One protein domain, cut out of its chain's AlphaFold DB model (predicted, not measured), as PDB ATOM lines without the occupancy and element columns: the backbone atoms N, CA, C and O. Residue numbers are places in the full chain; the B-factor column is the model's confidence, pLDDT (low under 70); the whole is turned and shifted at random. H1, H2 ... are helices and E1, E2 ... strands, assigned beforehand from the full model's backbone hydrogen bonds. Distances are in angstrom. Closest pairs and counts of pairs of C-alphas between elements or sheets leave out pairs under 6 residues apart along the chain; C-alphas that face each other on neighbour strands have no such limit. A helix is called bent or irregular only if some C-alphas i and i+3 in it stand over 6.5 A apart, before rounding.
ATOM      1  N   SER A   2     -11.681 -36.869 -38.591       66.62
ATOM      2  CA  SER A   2     -11.916 -37.764 -37.441       66.62
ATOM      3  C   SER A   2     -11.458 -37.114 -36.129       66.62
ATOM      4  O   SER A   2     -10.375 -36.534 -36.102       66.62
ATOM      5  N   ILE A   3     -12.240 -37.267 -35.052       48.00
ATOM      6  CA  ILE A   3     -11.930 -36.799 -33.685       48.00
ATOM      7  C   ILE A   3     -10.522 -37.220 -33.228       48.00
ATOM      8  O   ILE A   3      -9.823 -36.451 -32.577       48.00
ATOM      9  N   PHE A   4     -10.054 -38.398 -33.652       35.22
ATOM     10  CA  PHE A   4      -8.713 -38.890 -33.332       35.22
ATOM     11  C   PHE A   4      -7.599 -38.077 -34.001       35.22
ATOM     12  O   PHE A   4      -6.557 -37.852 -33.393       35.22
ATOM     13  N   ARG A   5      -7.824 -37.578 -35.227       48.12
ATOM     14  CA  ARG A   5      -6.867 -36.680 -35.897       48.12
ATOM     15  C   ARG A   5      -6.810 -35.316 -35.214       48.12
ATOM     16  O   ARG A   5      -5.739 -34.728 -35.164       48.12
ATOM     17  N   THR A   6      -7.930 -34.842 -34.675       50.91
ATOM     18  CA  THR A   6      -7.996 -33.575 -33.935       50.91
ATOM     19  C   THR A   6      -7.258 -33.668 -32.599       50.91
ATOM     20  O   THR A   6      -6.404 -32.832 -32.337       50.91
ATOM     21  N   ILE A   7      -7.480 -34.727 -31.811       45.19
ATOM     22  CA  ILE A   7      -6.778 -34.942 -30.531       45.19
ATOM     23  C   ILE A   7      -5.270 -35.114 -30.755       45.19
ATOM     24  O   ILE A   7      -4.463 -34.516 -30.048       45.19
ATOM     25  N   GLN A   8      -4.868 -35.889 -31.768       50.84
ATOM     26  CA  GLN A   8      -3.456 -36.060 -32.109       50.84
ATOM     27  C   GLN A   8      -2.818 -34.738 -32.558       50.84
ATOM     28  O   GLN A   8      -1.693 -34.444 -32.159       50.84
ATOM     29  N   PHE A   9      -3.528 -33.930 -33.349       59.47
ATOM     30  CA  PHE A   9      -3.063 -32.612 -33.768       59.47
ATOM     31  C   PHE A   9      -2.908 -31.668 -32.573       59.47
ATOM     32  O   PHE A   9      -1.833 -31.113 -32.396       59.47
ATOM     33  N   GLU A  10      -3.909 -31.559 -31.696       59.94
ATOM     34  CA  GLU A  10      -3.864 -30.682 -30.519       59.94
ATOM     35  C   GLU A  10      -2.769 -31.077 -29.523       59.94
ATOM     36  O   GLU A  10      -2.009 -30.218 -29.073       59.94
ATOM     37  N   HIS A  11      -2.624 -32.371 -29.219       60.19
ATOM     38  CA  HIS A  11      -1.545 -32.859 -28.357       60.19
ATOM     39  C   HIS A  11      -0.169 -32.626 -28.978       60.19
ATOM     40  O   HIS A  11       0.753 -32.221 -28.273       60.19
ATOM     41  N   THR A  12      -0.035 -32.823 -30.293       59.34
ATOM     42  CA  THR A  12       1.215 -32.532 -31.002       59.34
ATOM     43  C   THR A  12       1.497 -31.034 -30.958       59.34
ATOM     44  O   THR A  12       2.563 -30.641 -30.517       59.34
ATOM     45  N   THR A  13       0.546 -30.167 -31.310       63.47
ATOM     46  CA  THR A  13       0.714 -28.706 -31.281       63.47
ATOM     47  C   THR A  13       1.057 -28.183 -29.887       63.47
ATOM     48  O   THR A  13       1.903 -27.296 -29.771       63.47
ATOM     49  N   LYS A  14       0.453 -28.739 -28.832       66.69
ATOM     50  CA  LYS A  14       0.754 -28.374 -27.444       66.69
ATOM     51  C   LYS A  14       2.161 -28.808 -27.034       66.69
ATOM     52  O   LYS A  14       2.924 -27.986 -26.542       66.69
ATOM     53  N   LEU A  15       2.541 -30.053 -27.316       65.00
ATOM     54  CA  LEU A  15       3.900 -30.539 -27.066       65.00
ATOM     55  C   LEU A  15       4.929 -29.708 -27.854       65.00
ATOM     56  O   LEU A  15       5.974 -29.318 -27.339       65.00
ATOM     57  N   MET A  16       4.602 -29.352 -29.095       69.25
ATOM     58  CA  MET A  16       5.471 -28.553 -29.951       69.25
ATOM     59  C   MET A  16       5.630 -27.106 -29.466       69.25
ATOM     60  O   MET A  16       6.730 -26.553 -29.575       69.25
ATOM     61  N   SER A  17       4.579 -26.492 -28.912       69.62
ATOM     62  CA  SER A  17       4.653 -25.144 -28.337       69.62
ATOM     63  C   SER A  17       5.401 -25.129 -27.002       69.62
ATOM     64  O   SER A  17       6.230 -24.241 -26.793       69.62
ATOM     65  N   GLU A  18       5.190 -26.143 -26.157       74.19
ATOM     66  CA  GLU A  18       5.913 -26.345 -24.894       74.19
ATOM     67  C   GLU A  18       7.427 -26.415 -25.124       74.19
ATOM     68  O   GLU A  18       8.190 -25.730 -24.441       74.19
ATOM     69  N   TYR A  19       7.863 -27.148 -26.153       71.69
ATOM     70  CA  TYR A  19       9.281 -27.310 -26.486       71.69
ATOM     71  C   TYR A  19       9.802 -26.334 -27.545       71.69
ATOM     72  O   TYR A  19      10.884 -26.548 -28.085       71.69
ATOM     73  N   ARG A  20       9.076 -25.246 -27.852       81.00
ATOM     74  CA  ARG A  20       9.510 -24.195 -28.800       81.00
ATOM     75  C   ARG A  20      10.015 -24.787 -30.121       81.00
ATOM     76  O   ARG A  20      11.092 -24.430 -30.590       81.00
ATOM     77  N   THR A  21       9.268 -25.711 -30.708       80.25
ATOM     78  CA  THR A  21       9.678 -26.437 -31.921       80.25
ATOM     79  C   THR A  21       9.024 -25.866 -33.190       80.25
ATOM     80  O   THR A  21       7.940 -25.283 -33.136       80.25
ATOM     81  N   ASN A  22       9.663 -26.030 -34.354       79.25
ATOM     82  CA  ASN A  22       9.095 -25.714 -35.670       79.25
ATOM     83  C   ASN A  22       9.350 -26.859 -36.661       79.25
ATOM     84  O   ASN A  22      10.498 -27.141 -36.997       79.25
ATOM     85  N   LEU A  23       8.272 -27.481 -37.145       78.31
ATOM     86  CA  LEU A  23       8.327 -28.623 -38.064       78.31
ATOM     87  C   LEU A  23       8.354 -28.252 -39.549       78.31
ATOM     88  O   LEU A  23       8.556 -29.121 -40.396       78.31
ATOM     89  N   ASN A  24       8.112 -26.986 -39.891       81.12
ATOM     90  CA  ASN A  24       7.912 -26.596 -41.280       81.12
ATOM     91  C   ASN A  24       9.162 -26.874 -42.123       81.12
ATOM     92  O   ASN A  24      10.248 -26.366 -41.844       81.12
ATOM     93  N   GLY A  25       8.983 -27.655 -43.190       81.25
ATOM     94  CA  GLY A  25      10.045 -27.979 -44.139       81.25
ATOM     95  C   GLY A  25      11.059 -29.022 -43.658       81.25
ATOM     96  O   GLY A  25      12.100 -29.146 -44.308       81.25
ATOM     97  N   LEU A  26      10.785 -29.738 -42.559       82.62
ATOM     98  CA  LEU A  26      11.564 -30.903 -42.125       82.62
ATOM     99  C   LEU A  26      11.108 -32.180 -42.839       82.62
ATOM    100  O   LEU A  26       9.910 -32.405 -43.027       82.62
ATOM    101  N   SER A  27      12.061 -33.041 -43.193       85.31
ATOM    102  CA  SER A  27      11.781 -34.425 -43.584       85.31
ATOM    103  C   SER A  27      11.360 -35.270 -42.374       85.31
ATOM    104  O   SER A  27      11.559 -34.884 -41.223       85.31
ATOM    105  N   PHE A  28      10.804 -36.461 -42.617       80.62
ATOM    106  CA  PHE A  28      10.438 -37.389 -41.541       80.62
ATOM    107  C   PHE A  28      11.638 -37.789 -40.662       80.62
ATOM    108  O   PHE A  28      11.529 -37.836 -39.439       80.62
ATOM    109  N   GLU A  29      12.802 -38.008 -41.272       83.56
ATOM    110  CA  GLU A  29      14.051 -38.292 -40.560       83.56
ATOM    111  C   GLU A  29      14.487 -37.108 -39.684       83.56
ATOM    112  O   GLU A  29      14.792 -37.273 -38.501       83.56
ATOM    113  N   GLN A  30      14.417 -35.891 -40.227       86.81
ATOM    114  CA  GLN A  30      14.747 -34.674 -39.488       86.81
ATOM    115  C   GLN A  30      13.785 -34.417 -38.319       86.81
ATOM    116  O   GLN A  30      14.199 -33.878 -37.295       86.81
ATOM    117  N   ILE A  31      12.520 -34.833 -38.430       85.19
ATOM    118  CA  ILE A  31      11.564 -34.807 -37.313       85.19
ATOM    119  C   ILE A  31      12.029 -35.745 -36.189       85.19
ATOM    120  O   ILE A  31      11.995 -35.363 -35.019       85.19
ATOM    121  N   GLY A  32      12.507 -36.947 -36.524       84.19
ATOM    122  CA  GLY A  32      13.096 -37.867 -35.546       84.19
ATOM    123  C   GLY A  32      14.314 -37.264 -34.838       84.19
ATOM    124  O   GLY A  32      14.394 -37.289 -33.607       84.19
ATOM    125  N   SER A  33      15.218 -36.648 -35.604       87.62
ATOM    126  CA  SER A  33      16.387 -35.947 -35.059       87.62
ATOM    127  C   SER A  33      15.991 -34.800 -34.123       87.62
ATOM    128  O   SER A  33      16.508 -34.701 -33.009       87.62
ATOM    129  N   LEU A  34      14.999 -33.992 -34.514       89.31
ATOM    130  CA  LEU A  34      14.462 -32.902 -33.699       89.31
ATOM    131  C   LEU A  34      13.955 -33.394 -32.338       89.31
ATOM    132  O   LEU A  34      14.276 -32.794 -31.313       89.31
ATOM    133  N   PHE A  35      13.188 -34.485 -32.303       86.31
ATOM    134  CA  PHE A  35      12.691 -35.038 -31.041       86.31
ATOM    135  C   PHE A  35      13.820 -35.545 -30.140       86.31
ATOM    136  O   PHE A  35      13.768 -35.338 -28.925       86.31
ATOM    137  N   SER A  36      14.855 -36.154 -30.723       87.06
ATOM    138  CA  SER A  36      16.056 -36.543 -29.978       87.06
ATOM    139  C   SER A  36      16.752 -35.318 -29.371       87.06
ATOM    140  O   SER A  36      17.046 -35.296 -28.175       87.06
ATOM    141  N   LEU A  37      16.906 -34.245 -30.156       91.00
ATOM    142  CA  LEU A  37      17.499 -32.992 -29.686       91.00
ATOM    143  C   LEU A  37      16.709 -32.378 -28.535       91.00
ATOM    144  O   LEU A  37      17.314 -32.005 -27.535       91.00
ATOM    145  N   VAL A  38      15.379 -32.303 -28.641       89.75
ATOM    146  CA  VAL A  38      14.519 -31.781 -27.567       89.75
ATOM    147  C   VAL A  38      14.721 -32.585 -26.283       89.75
ATOM    148  O   VAL A  38      14.967 -32.003 -25.228       89.75
ATOM    149  N   LYS A  39      14.682 -33.920 -26.377       87.75
ATOM    150  CA  LYS A  39      14.834 -34.822 -25.227       87.75
ATOM    151  C   LYS A  39      16.163 -34.616 -24.495       87.75
ATOM    152  O   LYS A  39      16.186 -34.637 -23.268       87.75
ATOM    153  N   GLU A  40      17.256 -34.421 -25.227       87.56
ATOM    154  CA  GLU A  40      18.594 -34.251 -24.642       87.56
ATOM    155  C   GLU A  40      18.880 -32.814 -24.169       87.56
ATOM    156  O   GLU A  40      19.821 -32.595 -23.405       87.56
ATOM    157  N   ASN A  41      18.064 -31.834 -24.580       92.38
ATOM    158  CA  ASN A  41      18.349 -30.404 -24.426       92.38
ATOM    159  C   ASN A  41      17.192 -29.603 -23.821       92.38
ATOM    160  O   ASN A  41      16.944 -28.466 -24.214       92.38
ATOM    161  N   LEU A  42      16.511 -30.154 -22.816       87.19
ATOM    162  CA  LEU A  42      15.345 -29.518 -22.177       87.19
ATOM    163  C   LEU A  42      15.626 -28.122 -21.585       87.19
ATOM    164  O   LEU A  42      14.712 -27.315 -21.448       87.19
ATOM    165  N   ASN A  43      16.887 -27.822 -21.263       85.31
ATOM    166  CA  ASN A  43      17.311 -26.522 -20.733       85.31
ATOM    167  C   ASN A  43      17.651 -25.490 -21.823       85.31
ATOM    168  O   ASN A  43      18.033 -24.362 -21.503       85.31
ATOM    169  N   TYR A  44      17.558 -25.857 -23.103       89.06
ATOM    170  CA  TYR A  44      17.855 -24.950 -24.202       89.06
ATOM    171  C   TYR A  44      16.801 -23.845 -24.291       89.06
ATOM    172  O   TYR A  44      15.605 -24.090 -24.436       89.06
ATOM    173  N   ALA A  45      17.257 -22.598 -24.216       86.00
ATOM    174  CA  ALA A  45      16.368 -21.449 -24.105       86.00
ATOM    175  C   ALA A  45      15.869 -20.907 -25.456       86.00
ATOM    176  O   ALA A  45      15.031 -20.006 -25.460       86.00
ATOM    177  N   ASN A  46      16.345 -21.407 -26.599       86.75
ATOM    178  CA  ASN A  46      15.879 -20.924 -27.906       86.75
ATOM    179  C   ASN A  46      14.939 -21.932 -28.582       86.75
ATOM    180  O   ASN A  46      14.414 -22.848 -27.953       86.75
ATOM    181  N   ARG A  47      14.670 -21.703 -29.869       88.06
ATOM    182  CA  ARG A  47      13.771 -22.517 -30.681       88.06
ATOM    183  C   ARG A  47      14.500 -23.737 -31.242       88.06
ATOM    184  O   ARG A  47      15.636 -23.617 -31.697       88.06
ATOM    185  N   PHE A  48      13.819 -24.872 -31.257       89.62
ATOM    186  CA  PHE A  48      14.215 -26.052 -32.011       89.62
ATOM    187  C   PHE A  48      13.586 -25.983 -33.408       89.62
ATOM    188  O   PHE A  48      12.391 -26.209 -33.582       89.62
ATOM    189  N   ASP A  49      14.366 -25.605 -34.411       88.50
ATOM    190  CA  ASP A  49      13.894 -25.407 -35.780       88.50
ATOM    191  C   ASP A  49      14.808 -26.078 -36.809       88.50
ATOM    192  O   ASP A  49      15.821 -26.691 -36.475       88.50
ATOM    193  N   LYS A  50      14.420 -25.982 -38.082       89.50
ATOM    194  CA  LYS A  50      15.164 -26.572 -39.195       89.50
ATOM    195  C   LYS A  50      16.641 -26.163 -39.249       89.50
ATOM    196  O   LYS A  50      17.461 -27.077 -39.301       89.50
ATOM    197  N   PRO A  51      17.011 -24.874 -39.138       91.81
ATOM    198  CA  PRO A  51      18.417 -24.483 -39.066       91.81
ATOM    199  C   PRO A  51      19.194 -25.170 -37.938       91.81
ATOM    200  O   PRO A  51      20.351 -25.543 -38.130       91.81
ATOM    201  N   LEU A  52      18.582 -25.359 -36.763       93.00
ATOM    202  CA  LEU A  52      19.228 -26.068 -35.660       93.00
ATOM    203  C   LEU A  52      19.442 -27.553 -35.974       93.00
ATOM    204  O   LEU A  52      20.515 -28.079 -35.679       93.00
ATOM    205  N   VAL A  53      18.449 -28.219 -36.566       93.44
ATOM    206  CA  VAL A  53      18.565 -29.628 -36.977       93.44
ATOM    207  C   VAL A  53      19.654 -29.780 -38.034       93.44
ATOM    208  O   VAL A  53      20.565 -30.574 -37.847       93.44
ATOM    209  N   GLU A  54      19.631 -28.964 -39.087       93.50
ATOM    210  CA  GLU A  54      20.637 -28.992 -40.158       93.50
ATOM    211  C   GLU A  54      22.049 -28.746 -39.621       93.50
ATOM    212  O   GLU A  54      22.976 -29.486 -39.943       93.50
ATOM    213  N   LYS A  55      22.208 -27.759 -38.734       93.62
ATOM    214  CA  LYS A  55      23.478 -27.510 -38.046       93.62
ATOM    215  C   LYS A  55      23.916 -28.714 -37.214       93.62
ATOM    216  O   LYS A  55      25.099 -29.030 -37.180       93.62
ATOM    217  N   THR A  56      22.985 -29.378 -36.535       94.88
ATOM    218  CA  THR A  56      23.285 -30.573 -35.737       94.88
ATOM    219  C   THR A  56      23.790 -31.717 -36.611       94.88
ATOM    220  O   THR A  56      24.798 -32.330 -36.264       94.88
ATOM    221  N   GLU A  57      23.135 -31.979 -37.745       94.50
ATOM    222  CA  GLU A  57      23.581 -33.027 -38.671       94.50
ATOM    223  C   GLU A  57      24.972 -32.723 -39.231       94.50
ATOM    224  O   GLU A  57      25.825 -33.602 -39.243       94.50
ATOM    225  N   GLN A  58      25.263 -31.462 -39.561       94.50
ATOM    226  CA  GLN A  58      26.607 -31.052 -39.981       94.50
ATOM    227  C   GLN A  58      27.690 -31.371 -38.934       94.50
ATOM    228  O   GLN A  58      28.786 -31.803 -39.289       94.50
ATOM    229  N   TYR A  59      27.404 -31.188 -37.639       96.12
ATOM    230  CA  TYR A  59      28.334 -31.590 -36.576       96.12
ATOM    231  C   TYR A  59      28.482 -33.111 -36.476       96.12
ATOM    232  O   TYR A  59      29.589 -33.591 -36.232       96.12
ATOM    233  N   ARG A  60      27.401 -33.881 -36.664       95.75
ATOM    234  CA  ARG A  60      27.469 -35.352 -36.674       95.75
ATOM    235  C   ARG A  60      28.308 -35.862 -37.840       95.75
ATOM    236  O   ARG A  60      29.204 -36.669 -37.620       95.75
ATOM    237  N   GLU A  61      28.099 -35.320 -39.036       95.12
ATOM    238  CA  GLU A  61      28.909 -35.624 -40.219       95.12
ATOM    239  C   GLU A  61      30.389 -35.285 -39.992       95.12
ATOM    240  O   GLU A  61      31.270 -36.076 -40.325       95.12
ATOM    241  N   ALA A  62      30.688 -34.144 -39.365       95.25
ATOM    242  CA  ALA A  62      32.059 -33.769 -39.030       95.25
ATOM    243  C   ALA A  62      32.714 -34.739 -38.027       95.25
ATOM    244  O   ALA A  62      33.896 -35.064 -38.165       95.25
ATOM    245  N   ILE A  63      31.957 -35.254 -37.051       96.56
ATOM    246  CA  ILE A  63      32.418 -36.323 -36.150       96.56
ATOM    247  C   ILE A  63      32.668 -37.623 -36.930       96.56
ATOM    248  O   ILE A  63      33.656 -38.314 -36.680       96.56
ATOM    249  N   ASP A  64      31.823 -37.956 -37.903       95.31
ATOM    250  CA  ASP A  64      32.010 -39.145 -38.736       95.31
ATOM    251  C   ASP A  64      33.250 -39.040 -39.635       95.31
ATOM    252  O   ASP A  64      33.976 -40.025 -39.795       95.31
ATOM    253  N   ILE A  65      33.571 -37.844 -40.135       94.31
ATOM    254  CA  ILE A  65      34.841 -37.566 -40.822       94.31
ATOM    255  C   ILE A  65      36.019 -37.724 -39.850       94.31
ATOM    256  O   ILE A  65      36.992 -38.411 -40.161       94.31
ATOM    257  N   LEU A  66      35.922 -37.156 -38.643       94.56
ATOM    258  CA  LEU A  66      36.939 -37.293 -37.593       94.56
ATOM    259  C   LEU A  66      37.198 -38.768 -37.223       94.56
ATOM    260  O   LEU A  66      38.328 -39.155 -36.910       94.56
ATOM    261  N   ASN A  67      36.165 -39.609 -37.294       96.25
ATOM    262  CA  ASN A  67      36.248 -41.048 -37.056       96.25
ATOM    263  C   ASN A  67      37.029 -41.817 -38.128       96.25
ATOM    264  O   ASN A  67      37.452 -42.944 -37.859       96.25
ATOM    265  N   ALA A  68      37.226 -41.249 -39.316       94.88
ATOM    266  CA  ALA A  68      38.012 -41.873 -40.376       94.88
ATOM    267  C   ALA A  68      39.531 -41.744 -40.154       94.88
ATOM    268  O   ALA A  68      40.302 -42.408 -40.836       94.88
ATOM    269  N   SER A  69      39.982 -40.922 -39.196       94.81
ATOM    270  CA  SER A  69      41.414 -40.741 -38.924       94.81
ATOM    271  C   SER A  69      42.052 -41.983 -38.313       94.81
ATOM    272  O   SER A  69      41.659 -42.399 -37.225       94.81
ATOM    273  N   GLU A  70      43.085 -42.525 -38.951       94.56
ATOM    274  CA  GLU A  70      43.872 -43.660 -38.443       94.56
ATOM    275  C   GLU A  70      44.889 -43.279 -37.358       94.56
ATOM    276  O   GLU A  70      45.541 -44.148 -36.787       94.56
ATOM    277  N   VAL A  71      44.997 -41.989 -37.039       95.44
ATOM    278  CA  VAL A  71      45.842 -41.470 -35.958       95.44
ATOM    279  C   VAL A  71      44.994 -40.783 -34.883       95.44
ATOM    280  O   VAL A  71      43.884 -40.322 -35.191       95.44
ATOM    281  N   PRO A  72      45.480 -40.700 -33.630       96.75
ATOM    282  CA  PRO A  72      44.785 -39.982 -32.571       96.75
ATOM    283  C   PRO A  72      44.636 -38.498 -32.910       96.75
ATOM    284  O   PRO A  72      45.599 -37.850 -33.311       96.75
ATOM    285  N   LEU A  73      43.433 -37.954 -32.725       96.44
ATOM    286  CA  LEU A  73      43.126 -36.540 -32.940       96.44
ATOM    287  C   LEU A  73      42.373 -35.954 -31.746       96.44
ATOM    288  O   LEU A  73      41.731 -36.675 -30.979       96.44
ATOM    289  N   ALA A  74      42.420 -34.626 -31.616       95.88
ATOM    290  CA  ALA A  74      41.604 -33.903 -30.647       95.88
ATOM    291  C   ALA A  74      40.117 -34.282 -30.783       95.88
ATOM    292  O   ALA A  74      39.603 -34.456 -31.888       95.88
ATOM    293  N   GLY A  75      39.436 -34.444 -29.650       96.62
ATOM    294  CA  GLY A  75      38.043 -34.891 -29.576       96.62
ATOM    295  C   GLY A  75      37.844 -36.415 -29.576       96.62
ATOM    296  O   GLY A  75      36.789 -36.871 -29.124       96.62
ATOM    297  N   HIS A  76      38.832 -37.219 -30.001       98.00
ATOM    298  CA  HIS A  76      38.784 -38.678 -29.825       98.00
ATOM    299  C   HIS A  76      38.757 -39.057 -28.340       98.00
ATOM    300  O   HIS A  76      39.251 -38.327 -27.473       98.00
ATOM    301  N   ARG A  77      38.191 -40.231 -28.046       98.25
ATOM    302  CA  ARG A  77      38.099 -40.758 -26.679       98.25
ATOM    303  C   ARG A  77      39.283 -41.643 -26.338       98.25
ATOM    304  O   ARG A  77      39.862 -42.287 -27.209       98.25
ATOM    305  N   VAL A  78      39.589 -41.731 -25.053       98.31
ATOM    306  CA  VAL A  78      40.617 -42.607 -24.496       98.31
ATOM    307  C   VAL A  78      40.010 -43.395 -23.341       98.31
ATOM    308  O   VAL A  78      39.466 -42.820 -22.399       98.31
ATOM    309  N   LYS A  79      40.104 -44.725 -23.414       98.38
ATOM    310  CA  LYS A  79      40.049 -45.586 -22.235       98.38
ATOM    311  C   LYS A  79      41.407 -45.506 -21.560       98.38
ATOM    312  O   LYS A  79      42.376 -46.004 -22.122       98.38
ATOM    313  N   LEU A  80      41.478 -44.895 -20.388       97.75
ATOM    314  CA  LEU A  80      42.711 -44.828 -19.613       97.75
ATOM    315  C   LEU A  80      42.611 -45.776 -18.422       97.75
ATOM    316  O   LEU A  80      41.730 -45.605 -17.579       97.75
ATOM    317  N   ILE A  81      43.514 -46.747 -18.349       97.81
ATOM    318  CA  ILE A  81      43.706 -47.607 -17.178       97.81
ATOM    319  C   ILE A  81      44.897 -47.045 -16.412       97.81
ATOM    320  O   ILE A  81      45.971 -46.899 -16.979       97.81
ATOM    321  N   THR A  82      44.701 -46.691 -15.150       96.44
ATOM    322  CA  THR A  82      45.754 -46.095 -14.319       96.44
ATOM    323  C   THR A  82      46.453 -47.125 -13.443       96.44
ATOM    324  O   THR A  82      45.942 -48.225 -13.211       96.44
ATOM    325  N   SER A  83      47.601 -46.732 -12.898       95.75
ATOM    326  CA  SER A  83      48.439 -47.568 -12.037       95.75
ATOM    327  C   SER A  83      47.765 -48.016 -10.737       95.75
ATOM    328  O   SER A  83      48.065 -49.090 -10.221       95.75
ATOM    329  N   ASN A  84      46.814 -47.236 -10.215       94.44
ATOM    330  CA  ASN A  84      46.062 -47.587  -9.007       94.44
ATOM    331  C   ASN A  84      44.774 -48.386  -9.293       94.44
ATOM    332  O   ASN A  84      43.972 -48.609  -8.387       94.44
ATOM    333  N   GLY A  85      44.562 -48.804 -10.546       93.69
ATOM    334  CA  GLY A  85      43.400 -49.583 -10.975       93.69
ATOM    335  C   GLY A  85      42.166 -48.754 -11.338       93.69
ATOM    336  O   GLY A  85      41.173 -49.323 -11.794       93.69
ATOM    337  N   LYS A  86      42.193 -47.422 -11.195       95.69
ATOM    338  CA  LYS A  86      41.110 -46.561 -11.685       95.69
ATOM    339  C   LYS A  86      41.071 -46.575 -13.210       95.69
ATOM    340  O   LYS A  86      42.109 -46.492 -13.870       95.69
ATOM    341  N   VAL A  87      39.862 -46.621 -13.764       97.06
ATOM    342  CA  VAL A  87      39.634 -46.579 -15.210       97.06
ATOM    343  C   VAL A  87      38.816 -45.345 -15.566       97.06
ATOM    344  O   VAL A  87      37.705 -45.158 -15.070       97.06
ATOM    345  N   TYR A  88      39.353 -44.511 -16.452       96.88
ATOM    346  CA  TYR A  88      38.601 -43.436 -17.089       96.88
ATOM    347  C   TYR A  88      38.087 -43.946 -18.428       96.88
ATOM    348  O   TYR A  88      38.843 -44.111 -19.386       96.88
ATOM    349  N   GLU A  89      36.790 -44.230 -18.497       95.88
ATOM    350  CA  GLU A  89      36.196 -44.812 -19.699       95.88
ATOM    351  C   GLU A  89      36.152 -43.802 -20.864       95.88
ATOM    352  O   GLU A  89      36.355 -44.178 -22.013       95.88
ATOM    353  N   ASN A  90      35.947 -42.513 -20.588       95.31
ATOM    354  CA  ASN A  90      35.660 -41.512 -21.621       95.31
ATOM    355  C   ASN A  90      36.557 -40.270 -21.548       95.31
ATOM    356  O   ASN A  90      36.097 -39.159 -21.835       95.31
ATOM    357  N   ALA A  91      37.833 -40.455 -21.195       97.50
ATOM    358  CA  ALA A  91      38.819 -39.383 -21.289       97.50
ATOM    359  C   ALA A  91      38.914 -38.864 -22.737       97.50
ATOM    360  O   ALA A  91      38.546 -39.568 -23.680       97.50
ATOM    361  N   ILE A  92      39.359 -37.624 -22.932       98.31
ATOM    362  CA  ILE A  92      39.320 -36.942 -24.235       98.31
ATOM    363  C   ILE A  92      40.703 -36.435 -24.592       98.31
ATOM    364  O   ILE A  92      41.352 -35.811 -23.757       98.31
ATOM    365  N   ILE A  93      41.124 -36.633 -25.835       98.00
ATOM    366  CA  ILE A  93      42.297 -35.943 -26.369       98.00
ATOM    367  C   ILE A  93      41.940 -34.460 -26.556       98.00
ATOM    368  O   ILE A  93      41.060 -34.127 -27.346       98.00
ATOM    369  N   ASP A  94      42.605 -33.577 -25.816       97.12
ATOM    370  CA  ASP A  94      42.473 -32.117 -25.911       97.12
ATOM    371  C   ASP A  94      43.201 -31.577 -27.141       97.12
ATOM    372  O   ASP A  94      42.627 -30.868 -27.964       97.12
ATOM    373  N   ARG A  95      44.467 -31.964 -27.292       95.44
ATOM    374  CA  ARG A  95      45.333 -31.526 -28.386       95.44
ATOM    375  C   ARG A  95      46.442 -32.531 -28.659       95.44
ATOM    376  O   ARG A  95      46.779 -33.344 -27.795       95.44
ATOM    377  N   ILE A  96      47.012 -32.405 -29.850       95.38
ATOM    378  CA  ILE A  96      48.226 -33.088 -30.292       95.38
ATOM    379  C   ILE A  96      49.339 -32.036 -30.341       95.38
ATOM    380  O   ILE A  96      49.109 -30.939 -30.856       95.38
ATOM    381  N   ASP A  97      50.503 -32.328 -29.771       93.50
ATOM    382  CA  ASP A  97      51.673 -31.453 -29.881       93.50
ATOM    383  C   ASP A  97      52.463 -31.711 -31.180       93.50
ATOM    384  O   ASP A  97      52.164 -32.621 -31.955       93.50
ATOM    385  N   SER A  98      53.475 -30.881 -31.446       90.56
ATOM    386  CA  SER A  98      54.301 -30.984 -32.657       90.56
ATOM    387  C   SER A  98      55.164 -32.247 -32.725       90.56
ATOM    388  O   SER A  98      55.638 -32.592 -33.804       90.56
ATOM    389  N   GLU A  99      55.387 -32.918 -31.597       91.44
ATOM    390  CA  GLU A  99      56.203 -34.130 -31.483       91.44
ATOM    391  C   GLU A  99      55.344 -35.410 -31.536       91.44
ATOM    392  O   GLU A  99      55.872 -36.521 -31.494       91.44
ATOM    393  N   GLY A 100      54.020 -35.272 -31.673       91.62
ATOM    394  CA  GLY A 100      53.071 -36.387 -31.699       91.62
ATOM    395  C   GLY A 100      52.660 -36.887 -30.310       91.62
ATOM    396  O   GLY A 100      52.037 -37.946 -30.195       91.62
ATOM    397  N   GLY A 101      52.990 -36.152 -29.249       96.12
ATOM    398  CA  GLY A 101      52.404 -36.329 -27.928       96.12
ATOM    399  C   GLY A 101      50.955 -35.844 -27.888       96.12
ATOM    400  O   GLY A 101      50.492 -35.049 -28.712       96.12
ATOM    401  N   VAL A 102      50.200 -36.374 -26.930       97.44
ATOM    402  CA  VAL A 102      48.794 -36.038 -26.713       97.44
ATOM    403  C   VAL A 102      48.606 -35.436 -25.330       97.44
ATOM    404  O   VAL A 102      49.215 -35.875 -24.359       97.44
ATOM    405  N   HIS A 103      47.705 -34.467 -25.214       97.00
ATOM    406  CA  HIS A 103      47.182 -34.035 -23.920       97.00
ATOM    407  C   HIS A 103      45.795 -34.634 -23.718       97.00
ATOM    408  O   HIS A 103      44.918 -34.454 -24.560       97.00
ATOM    409  N   ILE A 104      45.589 -35.342 -22.609       97.69
ATOM    410  CA  ILE A 104      44.352 -36.072 -22.320       97.69
ATOM    411  C   ILE A 104      43.655 -35.441 -21.115       97.69
ATOM    412  O   ILE A 104      44.281 -35.208 -20.084       97.69
ATOM    413  N   CYS A 105      42.352 -35.194 -21.238       97.62
ATOM    414  CA  CYS A 105      41.473 -34.741 -20.166       97.62
ATOM    415  C   CYS A 105      40.619 -35.900 -19.639       97.62
ATOM    416  O   CYS A 105      39.777 -36.439 -20.362       97.62
ATOM    417  N   MET A 106      40.789 -36.273 -18.372       94.88
ATOM    418  CA  MET A 106      40.218 -37.511 -17.819       94.88
ATOM    419  C   MET A 106      38.710 -37.459 -17.523       94.88
ATOM    420  O   MET A 106      38.061 -38.498 -17.483       94.88
ATOM    421  N   ASN A 107      38.144 -36.262 -17.355       92.19
ATOM    422  CA  ASN A 107      36.711 -36.021 -17.127       92.19
ATOM    423  C   ASN A 107      36.239 -34.797 -17.928       92.19
ATOM    424  O   ASN A 107      35.605 -33.887 -17.399       92.19
ATOM    425  N   GLY A 108      36.647 -34.734 -19.197       93.31
ATOM    426  CA  GLY A 108      36.399 -33.574 -20.045       93.31
ATOM    427  C   GLY A 108      34.952 -33.455 -20.531       93.31
ATOM    428  O   GLY A 108      34.278 -34.445 -20.817       93.31
ATOM    429  N   SER A 109      34.509 -32.215 -20.705       94.94
ATOM    430  CA  SER A 109      33.407 -31.814 -21.577       94.94
ATOM    431  C   SER A 109      33.985 -31.277 -22.883       94.94
ATOM    432  O   SER A 109      34.964 -30.532 -22.852       94.94
ATOM    433  N   ALA A 110      33.389 -31.643 -24.019       97.12
ATOM    434  CA  ALA A 110      33.875 -31.272 -25.345       97.12
ATOM    435  C   ALA A 110      32.948 -30.255 -26.014       97.12
ATOM    436  O   ALA A 110      31.889 -30.624 -26.531       97.12
ATOM    437  N   PHE A 111      33.359 -28.985 -26.010       96.88
ATOM    438  CA  PHE A 111      32.725 -27.947 -26.816       96.88
ATOM    439  C   PHE A 111      33.261 -28.002 -28.244       96.88
ATOM    440  O   PHE A 111      34.471 -27.984 -28.445       96.88
ATOM    441  N   MET A 112      32.371 -28.036 -29.224       96.50
ATOM    442  CA  MET A 112      32.691 -28.116 -30.643       96.50
ATOM    443  C   MET A 112      32.501 -26.773 -31.335       96.50
ATOM    444  O   MET A 112      31.504 -26.080 -31.112       96.50
ATOM    445  N   TYR A 113      33.422 -26.439 -32.234       94.06
ATOM    446  CA  TYR A 113      33.309 -25.270 -33.098       94.06
ATOM    447  C   TYR A 113      34.058 -25.470 -34.425       94.06
ATOM    448  O   TYR A 113      35.068 -26.172 -34.463       94.06
ATOM    449  N   PRO A 114      33.592 -24.852 -35.522       91.50
ATOM    450  CA  PRO A 114      34.298 -24.874 -36.797       91.50
ATOM    451  C   PRO A 114      35.539 -23.977 -36.750       91.50
ATOM    452  O   PRO A 114      35.448 -22.802 -36.379       91.50
ATOM    453  N   LEU A 115      36.687 -24.477 -37.206       83.00
ATOM    454  CA  LEU A 115      37.819 -23.618 -37.551       83.00
ATOM    455  C   LEU A 115      37.509 -22.886 -38.856       83.00
ATOM    456  O   LEU A 115      37.104 -23.487 -39.851       83.00
ATOM    457  N   SER A 116      37.687 -21.564 -38.847       79.62
ATOM    458  CA  SER A 116      37.486 -20.703 -40.024       79.62
ATOM    459  C   SER A 116      36.064 -20.731 -40.613       79.62
ATOM    460  O   SER A 116      35.863 -20.338 -41.758       79.62
ATOM    461  N   GLY A 117      35.071 -21.177 -39.837       77.94
ATOM    462  CA  GLY A 117      33.666 -21.221 -40.250       77.94
ATOM    463  C   GLY A 117      33.246 -22.456 -41.056       77.94
ATOM    464  O   GLY A 117      32.055 -22.588 -41.327       77.94
ATOM    465  N   ASP A 118      34.160 -23.379 -41.388       82.31
ATOM    466  CA  ASP A 118      33.818 -24.669 -42.010       82.31
ATOM    467  C   ASP A 118      33.684 -25.757 -40.933       82.31
ATOM    468  O   ASP A 118      34.650 -26.108 -40.256       82.31
ATOM    469  N   VAL A 119      32.477 -26.303 -40.776       80.31
ATOM    470  CA  VAL A 119      32.165 -27.370 -39.806       80.31
ATOM    471  C   VAL A 119      32.907 -28.674 -40.085       80.31
ATOM    472  O   VAL A 119      33.159 -29.431 -39.153       80.31
ATOM    473  N   ARG A 120      33.351 -28.905 -41.326       77.12
ATOM    474  CA  ARG A 120      34.203 -30.054 -41.672       77.12
ATOM    475  C   ARG A 120      35.604 -29.929 -41.075       77.12
ATOM    476  O   ARG A 120      36.256 -30.941 -40.848       77.12
ATOM    477  N   ASN A 121      36.034 -28.707 -40.758       86.06
ATOM    478  CA  ASN A 121      37.258 -28.426 -40.013       86.06
ATOM    479  C   ASN A 121      36.928 -28.268 -38.526       86.06
ATOM    480  O   ASN A 121      37.083 -27.197 -37.933       86.06
ATOM    481  N   LEU A 122      36.412 -29.339 -37.931       91.75
ATOM    482  CA  LEU A 122      35.951 -29.351 -36.552       91.75
ATOM    483  C   LEU A 122      37.115 -29.188 -35.567       91.75
ATOM    484  O   LEU A 122      38.139 -29.860 -35.672       91.75
ATOM    485  N   SER A 123      36.932 -28.324 -34.574       93.12
ATOM    486  CA  SER A 123      37.843 -28.162 -33.447       93.12
ATOM    487  C   SER A 123      37.092 -28.244 -32.128       93.12
ATOM    488  O   SER A 123      35.858 -28.166 -32.073       93.12
ATOM    489  N   PHE A 124      37.859 -28.446 -31.063       95.44
ATOM    490  CA  PHE A 124      37.353 -28.758 -29.743       95.44
ATOM    491  C   PHE A 124      37.975 -27.835 -28.705       95.44
ATOM    492  O   PHE A 124      39.177 -27.587 -28.715       95.44
ATOM    493  N   SER A 125      37.152 -27.365 -27.775       95.38
ATOM    494  CA  SER A 125      37.607 -26.805 -26.508       95.38
ATOM    495  C   SER A 125      37.196 -27.770 -25.405       95.38
ATOM    496  O   SER A 125      36.002 -27.998 -25.176       95.38
ATOM    497  N   ILE A 126      38.188 -28.387 -24.762       97.06
ATOM    498  CA  ILE A 126      37.966 -29.374 -23.708       97.06
ATOM    499  C   ILE A 126      38.106 -28.705 -22.340       97.06
ATOM    500  O   ILE A 126      39.014 -27.910 -22.107       97.06
ATOM    501  N   SER A 127      37.196 -29.003 -21.412       93.44
ATOM    502  CA  SER A 127      37.197 -28.398 -20.070       93.44
ATOM    503  C   SER A 127      36.601 -29.314 -18.997       93.44
ATOM    504  O   SER A 127      35.938 -30.296 -19.315       93.44
ATOM    505  N   GLY A 128      36.824 -28.989 -17.718       91.12
ATOM    506  CA  GLY A 128      36.137 -29.612 -16.572       91.12
ATOM    507  C   GLY A 128      36.859 -30.778 -15.886       91.12
ATOM    508  O   GLY A 128      36.442 -31.183 -14.804       91.12
ATOM    509  N   GLY A 129      37.952 -31.288 -16.456       91.25
ATOM    510  CA  GLY A 129      38.750 -32.368 -15.870       91.25
ATOM    511  C   GLY A 129      40.206 -31.984 -15.603       91.25
ATOM    512  O   GLY A 129      40.641 -30.872 -15.893       91.25
ATOM    513  N   TYR A 130      40.965 -32.940 -15.069       92.19
ATOM    514  CA  TYR A 130      42.424 -32.860 -14.996       92.19
ATOM    515  C   TYR A 130      43.044 -33.266 -16.340       92.19
ATOM    516  O   TYR A 130      42.520 -34.156 -17.017       92.19
ATOM    517  N   PHE A 131      44.143 -32.601 -16.703       95.31
ATOM    518  CA  PHE A 131      44.858 -32.786 -17.960       95.31
ATOM    519  C   PHE A 131      46.249 -33.346 -17.693       95.31
ATOM    520  O   PHE A 131      46.975 -32.806 -16.858       95.31
ATOM    521  N   ALA A 132      46.644 -34.361 -18.451       95.56
ATOM    522  CA  ALA A 132      47.994 -34.902 -18.408       95.56
ATOM    523  C   ALA A 132      48.509 -35.217 -19.820       95.56
ATOM    524  O   ALA A 132      47.719 -35.616 -20.685       95.56
ATOM    525  N   PRO A 133      49.809 -35.003 -20.080       96.31
ATOM    526  CA  PRO A 133      50.431 -35.409 -21.329       96.31
ATOM    527  C   PRO A 133      50.646 -36.929 -21.364       96.31
ATOM    528  O   PRO A 133      50.858 -37.561 -20.332       96.31
ATOM    529  N   ALA A 134      50.643 -37.511 -22.558       96.75
ATOM    530  CA  ALA A 134      51.078 -38.879 -22.806       96.75
ATOM    531  C   ALA A 134      51.718 -38.994 -24.201       96.75
ATOM    532  O   ALA A 134      51.354 -38.240 -25.106       96.75
ATOM    533  N   PRO A 135      52.633 -39.951 -24.428       96.00
ATOM    534  CA  PRO A 135      53.130 -40.228 -25.771       96.00
ATOM    535  C   PRO A 135      52.001 -40.772 -26.655       96.00
ATOM    536  O   PRO A 135      51.377 -41.775 -26.304       96.00
ATOM    537  N   GLY A 136      51.766 -40.177 -27.829       94.94
ATOM    538  CA  GLY A 136      50.757 -40.684 -28.768       94.94
ATOM    539  C   GLY A 136      51.046 -42.114 -29.240       94.94
ATOM    540  O   GLY A 136      50.125 -42.879 -29.496       94.94
ATOM    541  N   THR A 137      52.319 -42.523 -29.246       95.69
ATOM    542  CA  THR A 137      52.769 -43.887 -29.577       95.69
ATOM    543  C   THR A 137      52.327 -44.958 -28.577       95.69
ATOM    544  O   THR A 137      52.383 -46.144 -28.895       95.69
ATOM    545  N   LYS A 138      51.890 -44.572 -27.370       96.88
ATOM    546  CA  LYS A 138      51.338 -45.489 -26.362       96.88
ATOM    547  C   LYS A 138      49.826 -45.699 -26.523       96.88
ATOM    548  O   LYS A 138      49.271 -46.551 -25.835       96.88
ATOM    549  N   LEU A 139      49.161 -44.952 -27.414       98.00
ATOM    550  CA  LEU A 139      47.747 -45.146 -27.725       98.00
ATOM    551  C   LEU A 139      47.566 -46.286 -28.728       98.00
ATOM    552  O   LEU A 139      48.162 -46.280 -29.803       98.00
ATOM    553  N   SER A 140      46.684 -47.232 -28.411       97.94
ATOM    554  CA  SER A 140      46.278 -48.295 -29.336       97.94
ATOM    555  C   SER A 140      44.803 -48.162 -29.738       97.94
ATOM    556  O   SER A 140      43.986 -47.707 -28.932       97.94
ATOM    557  N   PRO A 141      44.419 -48.510 -30.981       97.62
ATOM    558  CA  PRO A 141      43.019 -48.471 -31.394       97.62
ATOM    559  C   PRO A 141      42.159 -49.415 -30.542       97.62
ATOM    560  O   PRO A 141      42.505 -50.582 -30.374       97.62
ATOM    561  N   LEU A 142      41.021 -48.929 -30.036       97.94
ATOM    562  CA  LEU A 142      40.078 -49.730 -29.239       97.94
ATOM    563  C   LEU A 142      38.697 -49.870 -29.903       97.94
ATOM    564  O   LEU A 142      37.935 -50.769 -29.559       97.94
ATOM    565  N   GLY A 143      38.366 -48.999 -30.860       97.06
ATOM    566  CA  GLY A 143      37.109 -49.037 -31.610       97.06
ATOM    567  C   GLY A 143      36.353 -47.717 -31.522       97.06
ATOM    568  O   GLY A 143      36.939 -46.652 -31.710       97.06
ATOM    569  N   ARG A 144      35.044 -47.778 -31.257       97.62
ATOM    570  CA  ARG A 144      34.186 -46.600 -31.062       97.62
ATOM    571  C   ARG A 144      33.438 -46.677 -29.735       97.62
ATOM    572  O   ARG A 144      33.217 -47.757 -29.195       97.62
ATOM    573  N   THR A 145      33.051 -45.522 -29.216       97.81
ATOM    574  CA  THR A 145      32.178 -45.390 -28.046       97.81
ATOM    575  C   THR A 145      31.296 -44.161 -28.191       97.81
ATOM    576  O   THR A 145      31.588 -43.299 -29.018       97.81
ATOM    577  N   ASP A 146      30.245 -44.060 -27.389       96.88
ATOM    578  CA  ASP A 146      29.384 -42.885 -27.387       96.88
ATOM    579  C   ASP A 146      30.113 -41.694 -26.757       96.88
ATOM    580  O   ASP A 146      30.491 -41.702 -25.583       96.88
ATOM    581  N   GLY A 147      30.321 -40.649 -27.555       96.12
ATOM    582  CA  GLY A 147      30.874 -39.383 -27.106       96.12
ATOM    583  C   GLY A 147      29.768 -38.357 -26.913       96.12
ATOM    584  O   GLY A 147      28.991 -38.102 -27.831       96.12
ATOM    585  N   ARG A 148      29.730 -37.720 -25.739       95.62
ATOM    586  CA  ARG A 148      28.895 -36.537 -25.512       95.62
ATOM    587  C   ARG A 148      29.669 -35.278 -25.881       95.62
ATOM    588  O   ARG A 148      30.767 -35.045 -25.361       95.62
ATOM    589  N   PHE A 149      29.081 -34.473 -26.751       96.81
ATOM    590  CA  PHE A 149      29.628 -33.215 -27.245       96.81
ATOM    591  C   PHE A 149      28.590 -32.116 -27.099       96.81
ATOM    592  O   PHE A 149      27.402 -32.402 -26.931       96.81
ATOM    593  N   TRP A 150      29.017 -30.861 -27.184       96.88
ATOM    594  CA  TRP A 150      28.079 -29.754 -27.259       96.88
ATOM    595  C   TRP A 150      28.593 -28.601 -28.110       96.88
ATOM    596  O   TRP A 150      29.792 -28.424 -28.282       96.88
ATOM    597  N   PHE A 151      27.676 -27.808 -28.647       96.38
ATOM    598  CA  PHE A 151      27.964 -26.600 -29.418       96.38
ATOM    599  C   PHE A 151      26.891 -25.548 -29.134       96.38
ATOM    600  O   PHE A 151      25.836 -25.853 -28.580       96.38
ATOM    601  N   PHE A 152      27.119 -24.290 -29.508       95.06
ATOM    602  CA  PHE A 152      26.061 -23.284 -29.404       95.06
ATOM    603  C   PHE A 152      25.045 -23.461 -30.524       95.06
ATOM    604  O   PHE A 152      25.432 -23.470 -31.692       95.06
ATOM    605  N   GLY A 153      23.759 -23.530 -30.178       92.75
ATOM    606  CA  GLY A 153      22.653 -23.607 -31.130       92.75
ATOM    607  C   GLY A 153      22.546 -22.341 -31.983       92.75
ATOM    608  O   GLY A 153      23.341 -22.119 -32.898       92.75
ATOM    609  N   GLN A 154      21.564 -21.488 -31.696       87.12
ATOM    610  CA  GLN A 154      21.367 -20.260 -32.469       87.12
ATOM    611  C   GLN A 154      22.362 -19.151 -32.092       87.12
ATOM    612  O   GLN A 154      22.827 -18.417 -32.959       87.12
ATOM    613  N   ARG A 155      22.672 -19.000 -30.797       84.94
ATOM    614  CA  ARG A 155      23.542 -17.938 -30.265       84.94
ATOM    615  C   ARG A 155      24.350 -18.448 -29.076       84.94
ATOM    616  O   ARG A 155      23.891 -19.331 -28.354       84.94
ATOM    617  N   ALA A 156      25.520 -17.853 -28.860       88.19
ATOM    618  CA  ALA A 156      26.316 -18.105 -27.667       88.19
ATOM    619  C   ALA A 156      25.645 -17.483 -26.433       88.19
ATOM    620  O   ALA A 156      25.487 -16.265 -26.354       88.19
ATOM    621  N   CYS A 157      25.222 -18.320 -25.485       87.19
ATOM    622  CA  CYS A 157      24.733 -17.910 -24.168       87.19
ATOM    623  C   CYS A 157      24.732 -19.102 -23.195       87.19
ATOM    624  O   CYS A 157      24.844 -20.252 -23.622       87.19
ATOM    625  N   ALA A 158      24.566 -18.834 -21.896       84.50
ATOM    626  CA  ALA A 158      24.615 -19.855 -20.841       84.50
ATOM    627  C   ALA A 158      23.633 -21.025 -21.064       84.50
ATOM    628  O   ALA A 158      23.992 -22.177 -20.852       84.50
ATOM    629  N   ASN A 159      22.433 -20.735 -21.581       87.00
ATOM    630  CA  ASN A 159      21.396 -21.732 -21.892       87.00
ATOM    631  C   ASN A 159      21.253 -21.971 -23.409       87.00
ATOM    632  O   ASN A 159      20.181 -22.328 -23.900       87.00
ATOM    633  N   GLY A 160      22.316 -21.693 -24.167       92.25
ATOM    634  CA  GLY A 160      22.356 -21.798 -25.628       92.25
ATOM    635  C   GLY A 160      23.071 -23.046 -26.141       92.25
ATOM    636  O   GLY A 160      23.209 -23.201 -27.355       92.25
ATOM    637  N   GLY A 161      23.562 -23.902 -25.244       94.56
ATOM    638  CA  GLY A 161      24.243 -25.141 -25.599       94.56
ATOM    639  C   GLY A 161      23.268 -26.204 -26.099       94.56
ATOM    640  O   GLY A 161      22.227 -26.431 -25.485       94.56
ATOM    641  N   ILE A 162      23.635 -26.855 -27.197       96.75
ATOM    642  CA  ILE A 162      23.034 -28.086 -27.694       96.75
ATOM    643  C   ILE A 162      24.039 -29.201 -27.480       96.75
ATOM    644  O   ILE A 162      25.149 -29.153 -28.003       96.75
ATOM    645  N   TYR A 163      23.632 -30.185 -26.699       96.00
ATOM    646  CA  TYR A 163      24.319 -31.429 -26.449       96.00
ATOM    647  C   TYR A 163      23.846 -32.474 -27.448       96.00
ATOM    648  O   TYR A 163      22.650 -32.578 -27.729       96.00
ATOM    649  N   ILE A 164      24.799 -33.253 -27.943       96.62
ATOM    650  CA  ILE A 164      24.537 -34.444 -28.740       96.62
ATOM    651  C   ILE A 164      25.389 -35.601 -28.246       96.62
ATOM    652  O   ILE A 164      26.503 -35.407 -27.746       96.62
ATOM    653  N   THR A 165      24.871 -36.803 -28.450       95.75
ATOM    654  CA  THR A 165      25.625 -38.046 -28.320       95.75
ATOM    655  C   THR A 165      25.871 -38.619 -29.711       95.75
ATOM    656  O   THR A 165      24.928 -38.779 -30.483       95.75
ATOM    657  N   GLN A 166      27.132 -38.897 -30.044       96.25
ATOM    658  CA  GLN A 166      27.528 -39.473 -31.330       96.25
ATOM    659  C   GLN A 166      28.666 -40.483 -31.117       96.25
ATOM    660  O   GLN A 166      29.582 -40.198 -30.334       96.25
ATOM    661  N   PRO A 167      28.662 -41.636 -31.811       97.88
ATOM    662  CA  PRO A 167      29.793 -42.552 -31.797       97.88
ATOM    663  C   PRO A 167      31.088 -41.867 -32.246       97.88
ATOM    664  O   PRO A 167      31.142 -41.222 -33.292       97.88
ATOM    665  N   ILE A 168      32.155 -42.042 -31.476       98.06
ATOM    666  CA  ILE A 168      33.470 -41.447 -31.718       98.06
ATOM    667  C   ILE A 168      34.573 -42.497 -31.539       98.06
ATOM    668  O   ILE A 168      34.458 -43.403 -30.709       98.06
ATOM    669  N   LYS A 169      35.651 -42.385 -32.322       98.12
ATOM    670  CA  LYS A 169      36.845 -43.227 -32.245       98.12
ATOM    671  C   LYS A 169      37.427 -43.170 -30.834       98.12
ATOM    672  O   LYS A 169      37.533 -42.106 -30.214       98.12
ATOM    673  N   ARG A 170      37.775 -44.351 -30.331       98.50
ATOM    674  CA  ARG A 170      38.299 -44.581 -28.992       98.50
ATOM    675  C   ARG A 170      39.644 -45.289 -29.064       98.50
ATOM    676  O   ARG A 170      39.795 -46.288 -29.770       98.50
ATOM    677  N   TRP A 171      40.574 -44.787 -28.271       98.69
ATOM    678  CA  TRP A 171      41.908 -45.324 -28.063       98.69
ATOM    679  C   TRP A 171      42.021 -45.942 -26.672       98.69
ATOM    680  O   TRP A 171      41.250 -45.606 -25.773       98.69
ATOM    681  N   LEU A 172      42.975 -46.840 -26.486       98.50
ATOM    682  CA  LEU A 172      43.372 -47.377 -25.194       98.50
ATOM    683  C   LEU A 172      44.721 -46.773 -24.799       98.50
ATOM    684  O   LEU A 172      45.656 -46.777 -25.595       98.50
ATOM    685  N   LEU A 173      44.806 -46.297 -23.560       98.25
ATOM    686  CA  LEU A 173      46.049 -45.978 -22.873       98.25
ATOM    687  C   LEU A 173      46.105 -46.819 -21.596       98.25
ATOM    688  O   LEU A 173      45.277 -46.653 -20.700       98.25
TER     689      LEU A 173
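This is residues 2 to 173 of the 183 residues of an uncharacterized protein of Alteromonadaceae bacterium (UniProt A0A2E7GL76). One eight-stranded sheet, bent back on itself and curled like part of a barrel, curls round the helix H3; at one end H2 only grazes the sheet, and beyond it H1 makes an arm, with residues 2 to 12 sticking out free. The sheet's leaves E5 E4 and E8 E1 E2 E3 E6 face each other, with E7 as the hinge. The 172 printed residues hold three named helices followed by eight named strands, in a mixed class; the mixed sheet runs E5 E4 E7 E8 E1 E2 E3 E6. The whole is elongated, 65 by 37 by 29 A, and only just loose, close to compact, with a radius of gyration of the C-alphas of 18.9 A.

Start at E7, residues 140 to 152, and E8, residues 161 to 173, an antiparallel hairpin with N 147 and O 166 2.9 A apart, within hydrogen-bond range. E7 bends by 79 degrees at residue 143. Look for E4, residues 109 to 115, parallel to E7, with N 112 and O 150 at 2.8 A. Edge strand E5, residues 118 to 127, forms an antiparallel hairpin with E4, with N 123 and O 113 at 2.8 A. E1, residues 77 to 81, is parallel to E8, with N 79 and O 171 at 2.8 A. E1, E2, residues 87 to 96, and E3, residues 101 to 105, form a meander, each strand the antiparallel neighbour of the one before; N 80 and O 88 are 2.9 A apart, N 94 and O 103 2.8 A. Edge strand E6, residues 131 to 135, is antiparallel to E3, with N 104 and O 132 at 2.9 A. In this folded sheet, one sheet bent back into two facing leaves, the closest C-alphas of E2 and E5 are Asp 94 and Ile 126, 5.7 A. The sheet curls round H3, residues 50 to 66, whose closest C-alpha pair with E5 is Ala 62 and Arg 120, 5.0 A. H2, residues 28 to 40, only just touches H3, with 3 pairs of C-alphas within 8 A, the closest Leu 34 and Val 53 at 6.2 A; they are about perpendicular at 85 degrees. H1, residues 3 to 18, is apart from H2 and H3. In H1, H2 and H3 every O i to N i+4 pair is within hydrogen-bond range.

Find C-alpha 3 at (-11.930, -36.799, -33.685); from there H1 runs 22.5 A. H2 spans 19.0 A, H3 24.3 A, E7 32.2 A. E8 runs 30.3 A to C-alpha 173 at (46.049, -45.978, -22.873).

The C-alphas farthest apart, of Ser 2 and Glu 99, are 68.5 A apart. The printed part has no cut and no long link. Residues 2 to 17 have pLDDT under 70.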